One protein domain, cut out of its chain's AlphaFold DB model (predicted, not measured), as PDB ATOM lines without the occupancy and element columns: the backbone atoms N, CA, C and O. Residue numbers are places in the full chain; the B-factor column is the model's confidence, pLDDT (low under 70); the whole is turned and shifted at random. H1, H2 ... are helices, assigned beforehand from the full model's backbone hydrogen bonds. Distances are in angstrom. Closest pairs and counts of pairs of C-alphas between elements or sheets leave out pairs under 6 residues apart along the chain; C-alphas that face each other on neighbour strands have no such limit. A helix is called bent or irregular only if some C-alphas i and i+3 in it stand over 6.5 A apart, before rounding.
ATOM      1  N   SER A   3     120.554  94.876 123.318       62.09
ATOM      2  CA  SER A   3     121.686  95.659 123.846       62.09
ATOM      3  C   SER A   3     121.633  95.865 125.373       62.09
ATOM      4  O   SER A   3     122.632  95.702 126.063       62.09
ATOM      5  N   LEU A   4     120.441  96.105 125.933       63.22
ATOM      6  CA  LEU A   4     120.195  96.184 127.383       63.22
ATOM      7  C   LEU A   4     120.324  94.824 128.086       63.22
ATOM      8  O   LEU A   4     120.528  94.779 129.293       63.22
ATOM      9  N   SER A   5     120.179  93.724 127.345       67.94
ATOM     10  CA  SER A   5     120.332  92.355 127.852       67.94
ATOM     11  C   SER A   5     121.769  91.833 127.705       67.94
ATOM     12  O   SER A   5     122.029  90.689 128.058       67.94
ATOM     13  N   GLY A   6     122.697  92.654 127.190       68.50
ATOM     14  CA  GLY A   6     124.085  92.258 126.936       68.50
ATOM     15  C   GLY A   6     124.246  91.263 125.783       68.50
ATOM     16  O   GLY A   6     125.299  90.644 125.651       68.50
ATOM     17  N   GLU A   7     123.216  91.083 124.949       75.62
ATOM     18  CA  GLU A   7     123.255  90.142 123.830       75.62
ATOM     19  C   GLU A   7     123.920  90.793 122.613       75.62
ATOM     20  O   GLU A   7     123.479  91.831 122.118       75.62
ATOM     21  N   ALA A   8     124.984  90.157 122.117       73.88
ATOM     22  CA  ALA A   8     125.782  90.652 120.994       73.88
ATOM     23  C   ALA A   8     125.053  90.593 119.638       73.88
ATOM     24  O   ALA A   8     125.523  91.188 118.671       73.88
ATOM     25  N   GLN A   9     123.937  89.861 119.548       79.00
ATOM     26  CA  GLN A   9     123.173  89.654 118.319       79.00
ATOM     27  C   GLN A   9     121.670  89.797 118.568       79.00
ATOM     28  O   GLN A   9     121.134  89.373 119.597       79.00
ATOM     29  N   ILE A  10     120.979  90.380 117.588       83.12
ATOM     30  CA  ILE A  10     119.518  90.441 117.570       83.12
ATOM     31  C   ILE A  10     118.999  89.099 117.044       83.12
ATOM     32  O   ILE A  10     119.514  88.546 116.081       83.12
ATOM     33  N   ARG A  11     117.956  88.588 117.694       87.38
ATOM     34  CA  ARG A  11     117.320  87.292 117.415       87.38
ATOM     35  C   ARG A  11     115.823  87.503 117.279       87.38
ATOM     36  O   ARG A  11     115.308  88.492 117.814       87.38
ATOM     37  N   SER A  12     115.112  86.567 116.666       88.06
ATOM     38  CA  SER A  12     113.662  86.653 116.472       88.06
ATOM     39  C   SER A  12     112.901  86.840 117.794       88.06
ATOM     40  O   SER A  12     111.910  87.564 117.844       88.06
ATOM     41  N   VAL A  13     113.411  86.310 118.914       86.06
ATOM     42  CA  VAL A  13     112.831  86.537 120.254       86.06
ATOM     43  C   VAL A  13     112.900  88.002 120.717       86.06
ATOM     44  O   VAL A  13     112.019  88.466 121.438       86.06
ATOM     45  N   HIS A  14     113.912  88.763 120.291       87.44
ATOM     46  CA  HIS A  14     114.023  90.193 120.590       87.44
ATOM     47  C   HIS A  14     113.010  91.018 119.812       87.44
ATOM     48  O   HIS A  14     112.422  91.941 120.373       87.44
ATOM     49  N   LEU A  15     112.783  90.650 118.549       86.38
ATOM     50  CA  LEU A  15     111.698  91.201 117.747       86.38
ATOM     51  C   LEU A  15     110.353  90.866 118.396       86.38
ATOM     52  O   LEU A  15     109.539  91.761 118.578       86.38
ATOM     53  N   LEU A  16     110.154  89.627 118.855       86.56
ATOM     54  CA  LEU A  16     108.919  89.233 119.533       86.56
ATOM     55  C   LEU A  16     108.663  90.052 120.809       86.56
ATOM     56  O   LEU A  16     107.548  90.518 121.010       86.56
ATOM     57  N   MET A  17     109.685  90.291 121.640       86.62
ATOM     58  CA  MET A  17     109.552  91.160 122.823       86.62
ATOM     59  C   MET A  17     109.140  92.584 122.434       86.62
ATOM     60  O   MET A  17     108.229  93.142 123.041       86.62
ATOM     61  N   ALA A  18     109.759  93.148 121.395       87.44
ATOM     62  CA  ALA A  18     109.416  94.481 120.908       87.44
ATOM     63  C   ALA A  18     107.977  94.563 120.379       87.44
ATOM     64  O   ALA A  18     107.293  95.558 120.606       87.44
ATOM     65  N   LEU A  19     107.506  93.511 119.709       85.62
ATOM     66  CA  LEU A  19     106.143  93.427 119.190       85.62
ATOM     67  C   LEU A  19     105.105  93.282 120.304       85.62
ATOM     68  O   LEU A  19     104.062  93.924 120.241       85.62
ATOM     69  N   VAL A  20     105.398  92.495 121.342       85.50
ATOM     70  CA  VAL A  20     104.530  92.377 122.523       85.50
ATOM     71  C   VAL A  20     104.420  93.716 123.260       85.50
ATOM     72  O   VAL A  20     103.329  94.086 123.692       85.50
ATOM     73  N   GLU A  21     105.519  94.471 123.360       84.56
ATOM     74  CA  GLU A  21     105.528  95.823 123.938       84.56
ATOM     75  C   GLU A  21     104.800  96.855 123.061       84.56
ATOM     76  O   GLU A  21     104.133  97.751 123.580       84.56
ATOM     77  N   LYS A  22     104.922  96.754 121.732       84.06
ATOM     78  CA  LYS A  22     104.341  97.699 120.767       84.06
ATOM     79  C   LYS A  22     103.689  96.979 119.591       84.06
ATOM     80  O   LYS A  22     104.221  96.924 118.484       84.06
ATOM     81  N   GLN A  23     102.472  96.506 119.825       80.62
ATOM     82  CA  GLN A  23     101.686  95.780 118.821       80.62
ATOM     83  C   GLN A  23     101.242  96.667 117.642       80.62
ATOM     84  O   GLN A  23     100.989  96.158 116.555       80.62
ATOM     85  N   ASN A  24     101.213  97.996 117.817       81.31
ATOM     86  CA  ASN A  24     100.846  98.947 116.758       81.31
ATOM     87  C   ASN A  24     101.858  99.026 115.599       81.31
ATOM     88  O   ASN A  24     101.581  99.681 114.596       81.31
ATOM     89  N   LEU A  25     103.026  98.391 115.737       80.69
ATOM     90  CA  LEU A  25     104.057  98.346 114.703       80.69
ATOM     91  C   LEU A  25     103.726  97.352 113.585       80.69
ATOM     92  O   LEU A  25     104.423  97.332 112.572       80.69
ATOM     93  N   ILE A  26     102.683  96.535 113.751       78.25
ATOM     94  CA  ILE A  26     102.322  95.506 112.786       78.25
ATOM     95  C   ILE A  26     100.975  95.797 112.124       78.25
ATOM     96  O   ILE A  26      99.966  95.979 112.794       78.25
ATOM     97  N   GLN A  27     100.959  95.759 110.792       78.44
ATOM     98  CA  GLN A  27      99.760  95.857 109.951       78.44
ATOM     99  C   GLN A  27      99.403  94.494 109.330       78.44
ATOM    100  O   GLN A  27      99.091  94.400 108.148       78.44
ATOM    101  N   CYS A  28      99.548  93.409 110.095       78.38
ATOM    102  CA  CYS A  28      99.281  92.053 109.618       78.38
ATOM    103  C   CYS A  28      98.296  91.347 110.553       78.38
ATOM    104  O   CYS A  28      98.647  90.940 111.662       78.38
ATOM    105  N   ASP A  29      97.069  91.172 110.061       72.31
ATOM    106  CA  ASP A  29      95.953  90.562 110.794       72.31
ATOM    107  C   ASP A  29      96.185  89.070 111.100       72.31
ATOM    108  O   ASP A  29      95.622  88.511 112.040       72.31
ATOM    109  N   GLY A  30      97.075  88.414 110.345       77.75
ATOM    110  CA  GLY A  30      97.431  87.005 110.527       77.75
ATOM    111  C   GLY A  30      98.317  86.714 111.742       77.75
ATOM    112  O   GLY A  30      98.599  85.551 112.026       77.75
ATOM    113  N   LEU A  31      98.767  87.736 112.474       78.19
ATOM    114  CA  LEU A  31      99.684  87.568 113.608       78.19
ATOM    115  C   LEU A  31      98.971  87.445 114.953       78.19
ATOM    116  O   LEU A  31      99.637  87.430 115.987       78.19
ATOM    117  N   TRP A  32      97.643  87.282 114.956       73.88
ATOM    118  CA  TRP A  32      96.848  87.105 116.173       73.88
ATOM    119  C   TRP A  32      97.455  86.111 117.192       73.88
ATOM    120  O   TRP A  32      97.477  86.461 118.373       73.88
ATOM    121  N   PRO A  33      98.049  84.951 116.814       76.88
ATOM    122  CA  PRO A  33      98.622  84.031 117.800       76.88
ATOM    123  C   PRO A  33      99.794  84.656 118.563       76.88
ATOM    124  O   PRO A  33      99.964  84.401 119.751       76.88
ATOM    125  N   LEU A  34     100.568  85.520 117.899       71.62
ATOM    126  CA  LEU A  34     101.695  86.241 118.488       71.62
ATOM    127  C   LEU A  34     101.245  87.457 119.301       71.62
ATOM    128  O   LEU A  34     101.895  87.803 120.279       71.62
ATOM    129  N   LEU A  35     100.118  88.069 118.936       68.69
ATOM    130  CA  LEU A  35      99.534  89.201 119.662       68.69
ATOM    131  C   LEU A  35      98.827  88.775 120.960       68.69
ATOM    132  O   LEU A  35      98.638  89.592 121.857       68.69
ATOM    133  N   THR A  36      98.476  87.491 121.102       77.56
ATOM    134  CA  THR A  36      97.954  86.956 122.374       77.56
ATOM    135  C   THR A  36      99.022  86.654 123.417       77.56
ATOM    136  O   THR A  36      98.697  86.460 124.589       77.56
ATOM    137  N   LEU A  37     100.292  86.610 123.012       77.12
ATOM    138  CA  LEU A  37     101.408  86.383 123.919       77.12
ATOM    139  C   LEU A  37     101.697  87.656 124.720       77.12
ATOM    140  O   LEU A  37     102.138  88.666 124.187       77.12
ATOM    141  N   GLY A  38     101.486  87.596 126.033       82.62
ATOM    142  CA  GLY A  38     101.907  88.638 126.965       82.62
ATOM    143  C   GLY A  38     103.384  88.517 127.358       82.62
ATOM    144  O   GLY A  38     103.985  87.443 127.283       82.62
ATOM    145  N   GLN A  39     103.955  89.604 127.880       82.56
ATOM    146  CA  GLN A  39     105.366  89.679 128.293       82.56
ATOM    147  C   GLN A  39     105.777  88.535 129.237       82.56
ATOM    148  O   GLN A  39     106.761  87.846 128.988       82.56
ATOM    149  N   ARG A  40     104.954  88.235 130.251       86.56
ATOM    150  CA  ARG A  40     105.191  87.125 131.194       86.56
ATOM    151  C   ARG A  40     105.192  85.745 130.532       86.56
ATOM    152  O   ARG A  40     105.885  84.838 130.985       86.56
ATOM    153  N   GLN A  41     104.386  85.543 129.490       87.00
ATOM    154  CA  GLN A  41     104.384  84.276 128.753       87.00
ATOM    155  C   GLN A  41     105.655  84.151 127.917       87.00
ATOM    156  O   GLN A  41     106.253  83.080 127.872       87.00
ATOM    157  N   LEU A  42     106.112  85.256 127.330       87.12
ATOM    158  CA  LEU A  42     107.354  85.291 126.574       87.12
ATOM    159  C   LEU A  42     108.590  85.072 127.459       87.12
ATOM    160  O   LEU A  42     109.474  84.304 127.087       87.12
ATOM    161  N   GLU A  43     108.621  85.652 128.658       87.19
ATOM    162  CA  GLU A  43     109.665  85.393 129.662       87.19
ATOM    163  C   GLU A  43     109.746  83.905 130.030       87.19
ATOM    164  O   GLU A  43     110.836  83.349 130.125       87.19
ATOM    165  N   ARG A  44     108.599  83.226 130.157       89.75
ATOM    166  CA  ARG A  44     108.545  81.776 130.417       89.75
ATOM    167  C   ARG A  44     109.001  80.929 129.231       89.75
ATOM    168  O   ARG A  44     109.508  79.831 129.438       89.75
ATOM    169  N   LEU A  45     108.801  81.408 128.003       88.06
ATOM    170  CA  LEU A  45     109.227  80.716 126.784       88.06
ATOM    171  C   LEU A  45     110.707  80.942 126.466       88.06
ATOM    172  O   LEU A  45     111.304  80.117 125.776       88.06
ATOM    173  N   ARG A  46     111.316  82.016 126.984       86.69
ATOM    174  CA  ARG A  46     112.711  82.382 126.708       86.69
ATOM    175  C   ARG A  46     113.701  81.226 126.930       86.69
ATOM    176  O   ARG A  46     114.428  80.929 125.984       86.69
ATOM    177  N   PRO A  47     113.674  80.484 128.056       85.94
ATOM    178  CA  PRO A  47     114.593  79.364 128.265       85.94
ATOM    179  C   PRO A  47     114.395  78.215 127.265       85.94
ATOM    180  O   PRO A  47     115.356  77.560 126.873       85.94
ATOM    181  N   LEU A  48     113.155  77.967 126.825       88.56
ATOM    182  CA  LEU A  48     112.860  76.932 125.830       88.56
ATOM    183  C   LEU A  48     113.361  77.336 124.442       88.56
ATOM    184  O   LEU A  48     113.936  76.511 123.734       88.56
ATOM    185  N   LEU A  49     113.192  78.607 124.072       86.94
ATOM    186  CA  LEU A  49     113.709  79.157 122.820       86.94
ATOM    187  C   LEU A  49     115.242  79.131 122.795       86.94
ATOM    188  O   LEU A  49     115.828  78.743 121.787       86.94
ATOM    189  N   ASP A  50     115.892  79.448 123.914       84.69
ATOM    190  CA  ASP A  50     117.351  79.367 124.050       84.69
ATOM    191  C   ASP A  50     117.889  77.923 123.992       84.69
ATOM    192  O   ASP A  50     119.065  77.719 123.698       84.69
ATOM    193  N   ALA A  51     117.042  76.911 124.212       83.56
ATOM    194  CA  ALA A  51     117.417  75.499 124.121       83.56
ATOM    195  C   ALA A  51     117.093  74.854 122.761       83.56
ATOM    196  O   ALA A  51     117.869  74.011 122.298       83.56
ATOM    197  N   GLN A  52     115.995  75.256 122.106       84.50
ATOM    198  CA  GLN A  52     115.446  74.571 120.923       84.50
ATOM    199  C   GLN A  52     115.500  75.365 119.613       84.50
ATOM    200  O   GLN A  52     115.356  74.763 118.555       84.50
ATOM    201  N   SER A  53     115.682  76.688 119.655       85.19
ATOM    202  CA  SER A  53     115.702  77.506 118.435       85.19
ATOM    203  C   SER A  53     116.909  77.186 117.543       85.19
ATOM    204  O   SER A  53     117.970  76.776 118.014       85.19
ATOM    205  N   ASP A  54     116.795  77.444 116.247       81.69
ATOM    206  CA  ASP A  54     117.955  77.428 115.352       81.69
ATOM    207  C   ASP A  54     118.846  78.670 115.564       81.69
ATOM    208  O   ASP A  54     120.031  78.660 115.246       81.69
ATOM    209  N   GLU A  55     118.319  79.725 116.200       79.69
ATOM    210  CA  GLU A  55     119.031  80.973 116.517       79.69
ATOM    211  C   GLU A  55     119.715  80.952 117.902       79.69
ATOM    212  O   GLU A  55     119.856  81.983 118.562       79.69
ATOM    213  N   ARG A  56     120.090  79.783 118.425       83.00
ATOM    214  CA  ARG A  56     120.726  79.690 119.755       83.00
ATOM    215  C   ARG A  56     122.111  80.339 119.763       83.00
ATOM    216  O   ARG A  56     122.771  80.331 118.728       83.00
ATOM    217  N   PRO A  57     122.597  80.841 120.914       75.00
ATOM    218  CA  PRO A  57     123.882  81.541 120.969       75.00
ATOM    219  C   PRO A  57     125.064  80.753 120.364       75.00
ATOM    220  O   PRO A  57     125.783  81.336 119.553       75.00
ATOM    221  N   GLN A  81     116.146  66.747 103.981       60.75
ATOM    222  CA  GLN A  81     116.664  65.383 104.132       60.75
ATOM    223  C   GLN A  81     116.425  64.823 105.545       60.75
ATOM    224  O   GLN A  81     116.088  63.650 105.703       60.75
ATOM    225  N   ARG A  82     116.579  65.653 106.589       65.69
ATOM    226  CA  ARG A  82     116.382  65.211 107.978       65.69
ATOM    227  C   ARG A  82     114.909  64.982 108.315       65.69
ATOM    228  O   ARG A  82     114.603  64.036 109.037       65.69
ATOM    229  N   ILE A  83     114.009  65.788 107.751       72.88
ATOM    230  CA  ILE A  83     112.567  65.549 107.840       72.88
ATOM    231  C   ILE A  83     112.214  64.257 107.081       72.88
ATOM    232  O   ILE A  83     111.698  63.335 107.704       72.88
ATOM    233  N   GLU A  84     112.563  64.111 105.796       64.69
ATOM    234  CA  GLU A  84     112.246  62.919 104.979       64.69
ATOM    235  C   GLU A  84     112.750  61.597 105.607       64.69
ATOM    236  O   GLU A  84     112.009  60.612 105.659       64.69
ATOM    237  N   CYS A  85     113.957  61.574 106.188       56.56
ATOM    238  CA  CYS A  85     114.472  60.401 106.909       56.56
ATOM    239  C   CYS A  85     113.748  60.128 108.245       56.56
ATOM    240  O   CYS A  85     113.603  58.966 108.635       56.56
ATOM    241  N   GLY A  86     113.277  61.167 108.946       54.00
ATOM    242  CA  GLY A  86     112.526  61.037 110.201       54.00
ATOM    243  C   GLY A  86     111.135  60.414 110.015       54.00
ATOM    244  O   GLY A  86     110.707  59.590 110.827       54.00
ATOM    245  N   TRP A  87     110.457  60.715 108.902       55.25
ATOM    246  CA  TRP A  87     109.173  60.086 108.554       55.25
ATOM    247  C   TRP A  87     109.333  58.636 108.054       55.25
ATOM    248  O   TRP A  87     108.444  57.809 108.271       55.25
ATOM    249  N   ALA A  88     110.481  58.276 107.463       50.75
ATOM    250  CA  ALA A  88     110.761  56.909 107.007       50.75
ATOM    251  C   ALA A  88     110.897  55.890 108.163       50.75
ATOM    252  O   ALA A  88     110.499  54.731 108.017       50.75
ATOM    253  N   GLN A  89     111.407  56.314 109.326       51.19
ATOM    254  CA  GLN A  89     111.562  55.455 110.512       51.19
ATOM    255  C   GLN A  89     110.242  55.251 111.269       51.19
ATOM    256  O   GLN A  89     109.978  54.147 111.750       51.19
ATOM    257  N   SER A  90     109.363  56.259 111.290       51.69
ATOM    258  CA  SER A  90     108.032  56.133 111.908       51.69
ATOM    259  C   SER A  90     107.144  55.112 111.187       51.69
ATOM    260  O   SER A  90     106.520  54.276 111.836       51.69
ATOM    261  N   GLY A  91     107.162  55.073 109.847       52.28
ATOM    262  CA  GLY A  91     106.384  54.084 109.085       52.28
ATOM    263  C   GLY A  91     106.901  52.637 109.191       52.28
ATOM    264  O   GLY A  91     106.163  51.689 108.917       52.28
ATOM    265  N   ALA A  92     108.168  52.434 109.576       51.91
ATOM    266  CA  ALA A  92     108.750  51.104 109.771       51.91
ATOM    267  C   ALA A  92     108.419  50.513 111.155       51.91
ATOM    268  O   ALA A  92     108.112  49.321 111.247       51.91
ATOM    269  N   ALA A  93     108.405  51.341 112.207       52.25
ATOM    270  CA  ALA A  93     108.024  50.922 113.559       52.25
ATOM    271  C   ALA A  93     106.546  50.493 113.638       52.25
ATOM    272  O   ALA A  93     106.213  49.492 114.276       52.25
ATOM    273  N   GLU A  94     105.667  51.179 112.906       54.12
ATOM    274  CA  GLU A  94     104.234  50.868 112.873       54.12
ATOM    275  C   GLU A  94     103.935  49.524 112.175       54.12
ATOM    276  O   GLU A  94     103.059  48.763 112.599       54.12
ATOM    277  N   ARG A  95     104.736  49.148 111.164       53.25
ATOM    278  CA  ARG A  95     104.654  47.823 110.522       53.25
ATOM    279  C   ARG A  95     105.158  46.694 111.423       53.25
ATOM    280  O   ARG A  95     104.573  45.612 111.408       53.25
ATOM    281  N   ALA A  96     106.190  46.927 112.235       55.62
ATOM    282  CA  ALA A  96     106.719  45.913 113.152       55.62
ATOM    283  C   ALA A  96     105.711  45.535 114.260       55.62
ATOM    284  O   ALA A  96     105.578  44.353 114.596       55.62
ATOM    285  N   GLY A  97     104.926  46.503 114.753       55.94
ATOM    286  CA  GLY A  97     103.848  46.263 115.724       55.94
ATOM    287  C   GLY A  97     102.656  45.472 115.161       55.94
ATOM    288  O   GLY A  97     102.048  44.665 115.869       55.94
ATOM    289  N   GLN A  98     102.344  45.620 113.867       57.72
ATOM    290  CA  GLN A  98     101.258  44.861 113.226       57.72
ATOM    291  C   GLN A  98     101.610  43.384 112.975       57.72
ATOM    292  O   GLN A  98     100.718  42.528 112.983       57.72
ATOM    293  N   ILE A  99     102.893  43.051 112.794       56.38
ATOM    294  CA  ILE A  99     103.336  41.671 112.526       56.38
ATOM    295  C   ILE A  99     103.201  40.786 113.779       56.38
ATOM    296  O   ILE A  99     102.729  39.649 113.676       56.38
ATOM    297  N   HIS A 100     103.520  41.304 114.972       55.66
ATOM    298  CA  HIS A 100     103.382  40.549 116.227       55.66
ATOM    299  C   HIS A 100     101.915  40.248 116.582       55.66
ATOM    300  O   HIS A 100     101.588  39.126 116.976       55.66
ATOM    301  N   SER A 101     101.006  41.195 116.335       55.47
ATOM    302  CA  SER A 101      99.565  41.016 116.566       55.47
ATOM    303  C   SER A 101      98.919  40.001 115.610       55.47
ATOM    304  O   SER A 101      97.999  39.277 115.997       55.47
ATOM    305  N   ARG A 102      99.415  39.875 114.366       55.28
ATOM    306  CA  ARG A 102      98.948  38.836 113.427       55.28
ATOM    307  C   ARG A 102      99.431  37.433 113.805       55.28
ATOM    308  O   ARG A 102      98.667  36.480 113.644       55.28
ATOM    309  N   ARG A 103     100.644  37.301 114.354       55.19
ATOM    310  CA  ARG A 103     101.202  36.002 114.776       55.19
ATOM    311  C   ARG A 103     100.445  35.412 115.969       55.19
ATOM    312  O   ARG A 103     100.139  34.222 115.971       55.19
ATOM    313  N   HIS A 104     100.046  36.254 116.925       51.84
ATOM    314  CA  HIS A 104      99.273  35.815 118.091       51.84
ATOM    315  C   HIS A 104      97.844  35.361 117.735       51.84
ATOM    316  O   HIS A 104      97.336  34.406 118.319       51.84
ATOM    317  N   ARG A 105      97.205  35.980 116.727       53.09
ATOM    318  CA  ARG A 105      95.852  35.599 116.273       53.09
ATOM    319  C   ARG A 105      95.829  34.322 115.415       53.09
ATOM    320  O   ARG A 105      94.819  33.623 115.415       53.09
ATOM    321  N   GLN A 106      96.909  33.992 114.702       56.00
ATOM    322  CA  GLN A 106      97.013  32.731 113.945       56.00
ATOM    323  C   GLN A 106      97.319  31.520 114.838       56.00
ATOM    324  O   GLN A 106      96.867  30.421 114.532       56.00
ATOM    325  N   SER A 107      98.008  31.713 115.968       55.03
ATOM    326  CA  SER A 107      98.293  30.623 116.912       55.03
ATOM    327  C   SER A 107      97.058  30.118 117.674       55.03
ATOM    328  O   SER A 107      97.092  29.010 118.194       55.03
ATOM    329  N   GLN A 108      95.976  30.904 117.734       58.22
ATOM    330  CA  GLN A 108      94.704  30.528 118.370       58.22
ATOM    331  C   GLN A 108      93.676  29.926 117.389       58.22
ATOM    332  O   GLN A 108      92.547  29.648 117.780       58.22
TER     333      GLN A 108
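AT A GLANCE: This is residues 3 to 57 and 81 to 108 of the 112 residues of the protein "ClpB protein" of Klebsiella pneumoniae (UniProt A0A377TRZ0). Two parts stand well apart: a small body in which H1 and H3 lie side by side with the short H2 crosswise near the end of H1, and, beyond a cut, one long lone helix, H4, that makes most of the length. The printed part has 83 residues with four named helices, H1, H2, H3 and H4 in that order, and no named strand; the class is all helix. The whole is extended, with a radius of gyration of the C-alphas of 22.6 A and spans of 69 by 30 by 25 A.

IN THESE COORDINATES: Start at Ser 3 and go on to C-alpha 12 at (113.662, 86.653, 116.472), where H1, residues 12 to 21, begins; it is 14.4 A long from first to last C-alpha. Next comes H2, residues 29 to 35, 9.7 A long and irregular, with C-alphas 30 and 33 7.9 A apart. H3, residues 39 to 52, is 19.6 A long and only just irregular, with C-alphas 44 and 47 6.9 A apart. Past the cut, find C-alpha 81 at (116.664, 65.383, 104.132); from there H4, residues 81 to 107, runs 41.3 A to C-alpha 107 at (98.293, 30.623, 116.912).

HOW THE PARTS SIT: Look first at Val 20 in H1. H1 and H2 touch, about perpendicular at 85 degrees; their closest C-alphas, of Val 20 and Leu 35, are 6.6 A apart. H1 and H3 touch at a shallow tilt of 3 degrees, opposite ways; their closest C-alphas, of Val 20 and Gln 39, are 6.4 A apart. H2 and H3 are apart, and H4 touches no helix. Every O i to N i+4 pair is within hydrogen-bond range in H1, against 8 of 10 in H3, 17 of 23 in H4 and 1 of 3 in H2, where 2 of 4 O i to N i+3 pairs are within range.

THE WHOLE: The C-alphas of Leu 4 and Gln 108, the two farthest apart, are 71.0 A apart. Residues 81 to 108 stand free, and the body without them spans 31 by 21 by 20 A. Residues 58 to 80 are not printed; C-alphas 57 and 81 are 24.4 A apart across this cut. The link from H2 to H3 is tight and that from H1 to H2 short. The mean pLDDT of the printed part is 72.6; it is under 70 at residues 3 to 6, 35, 81 to 82 and 84 to 108.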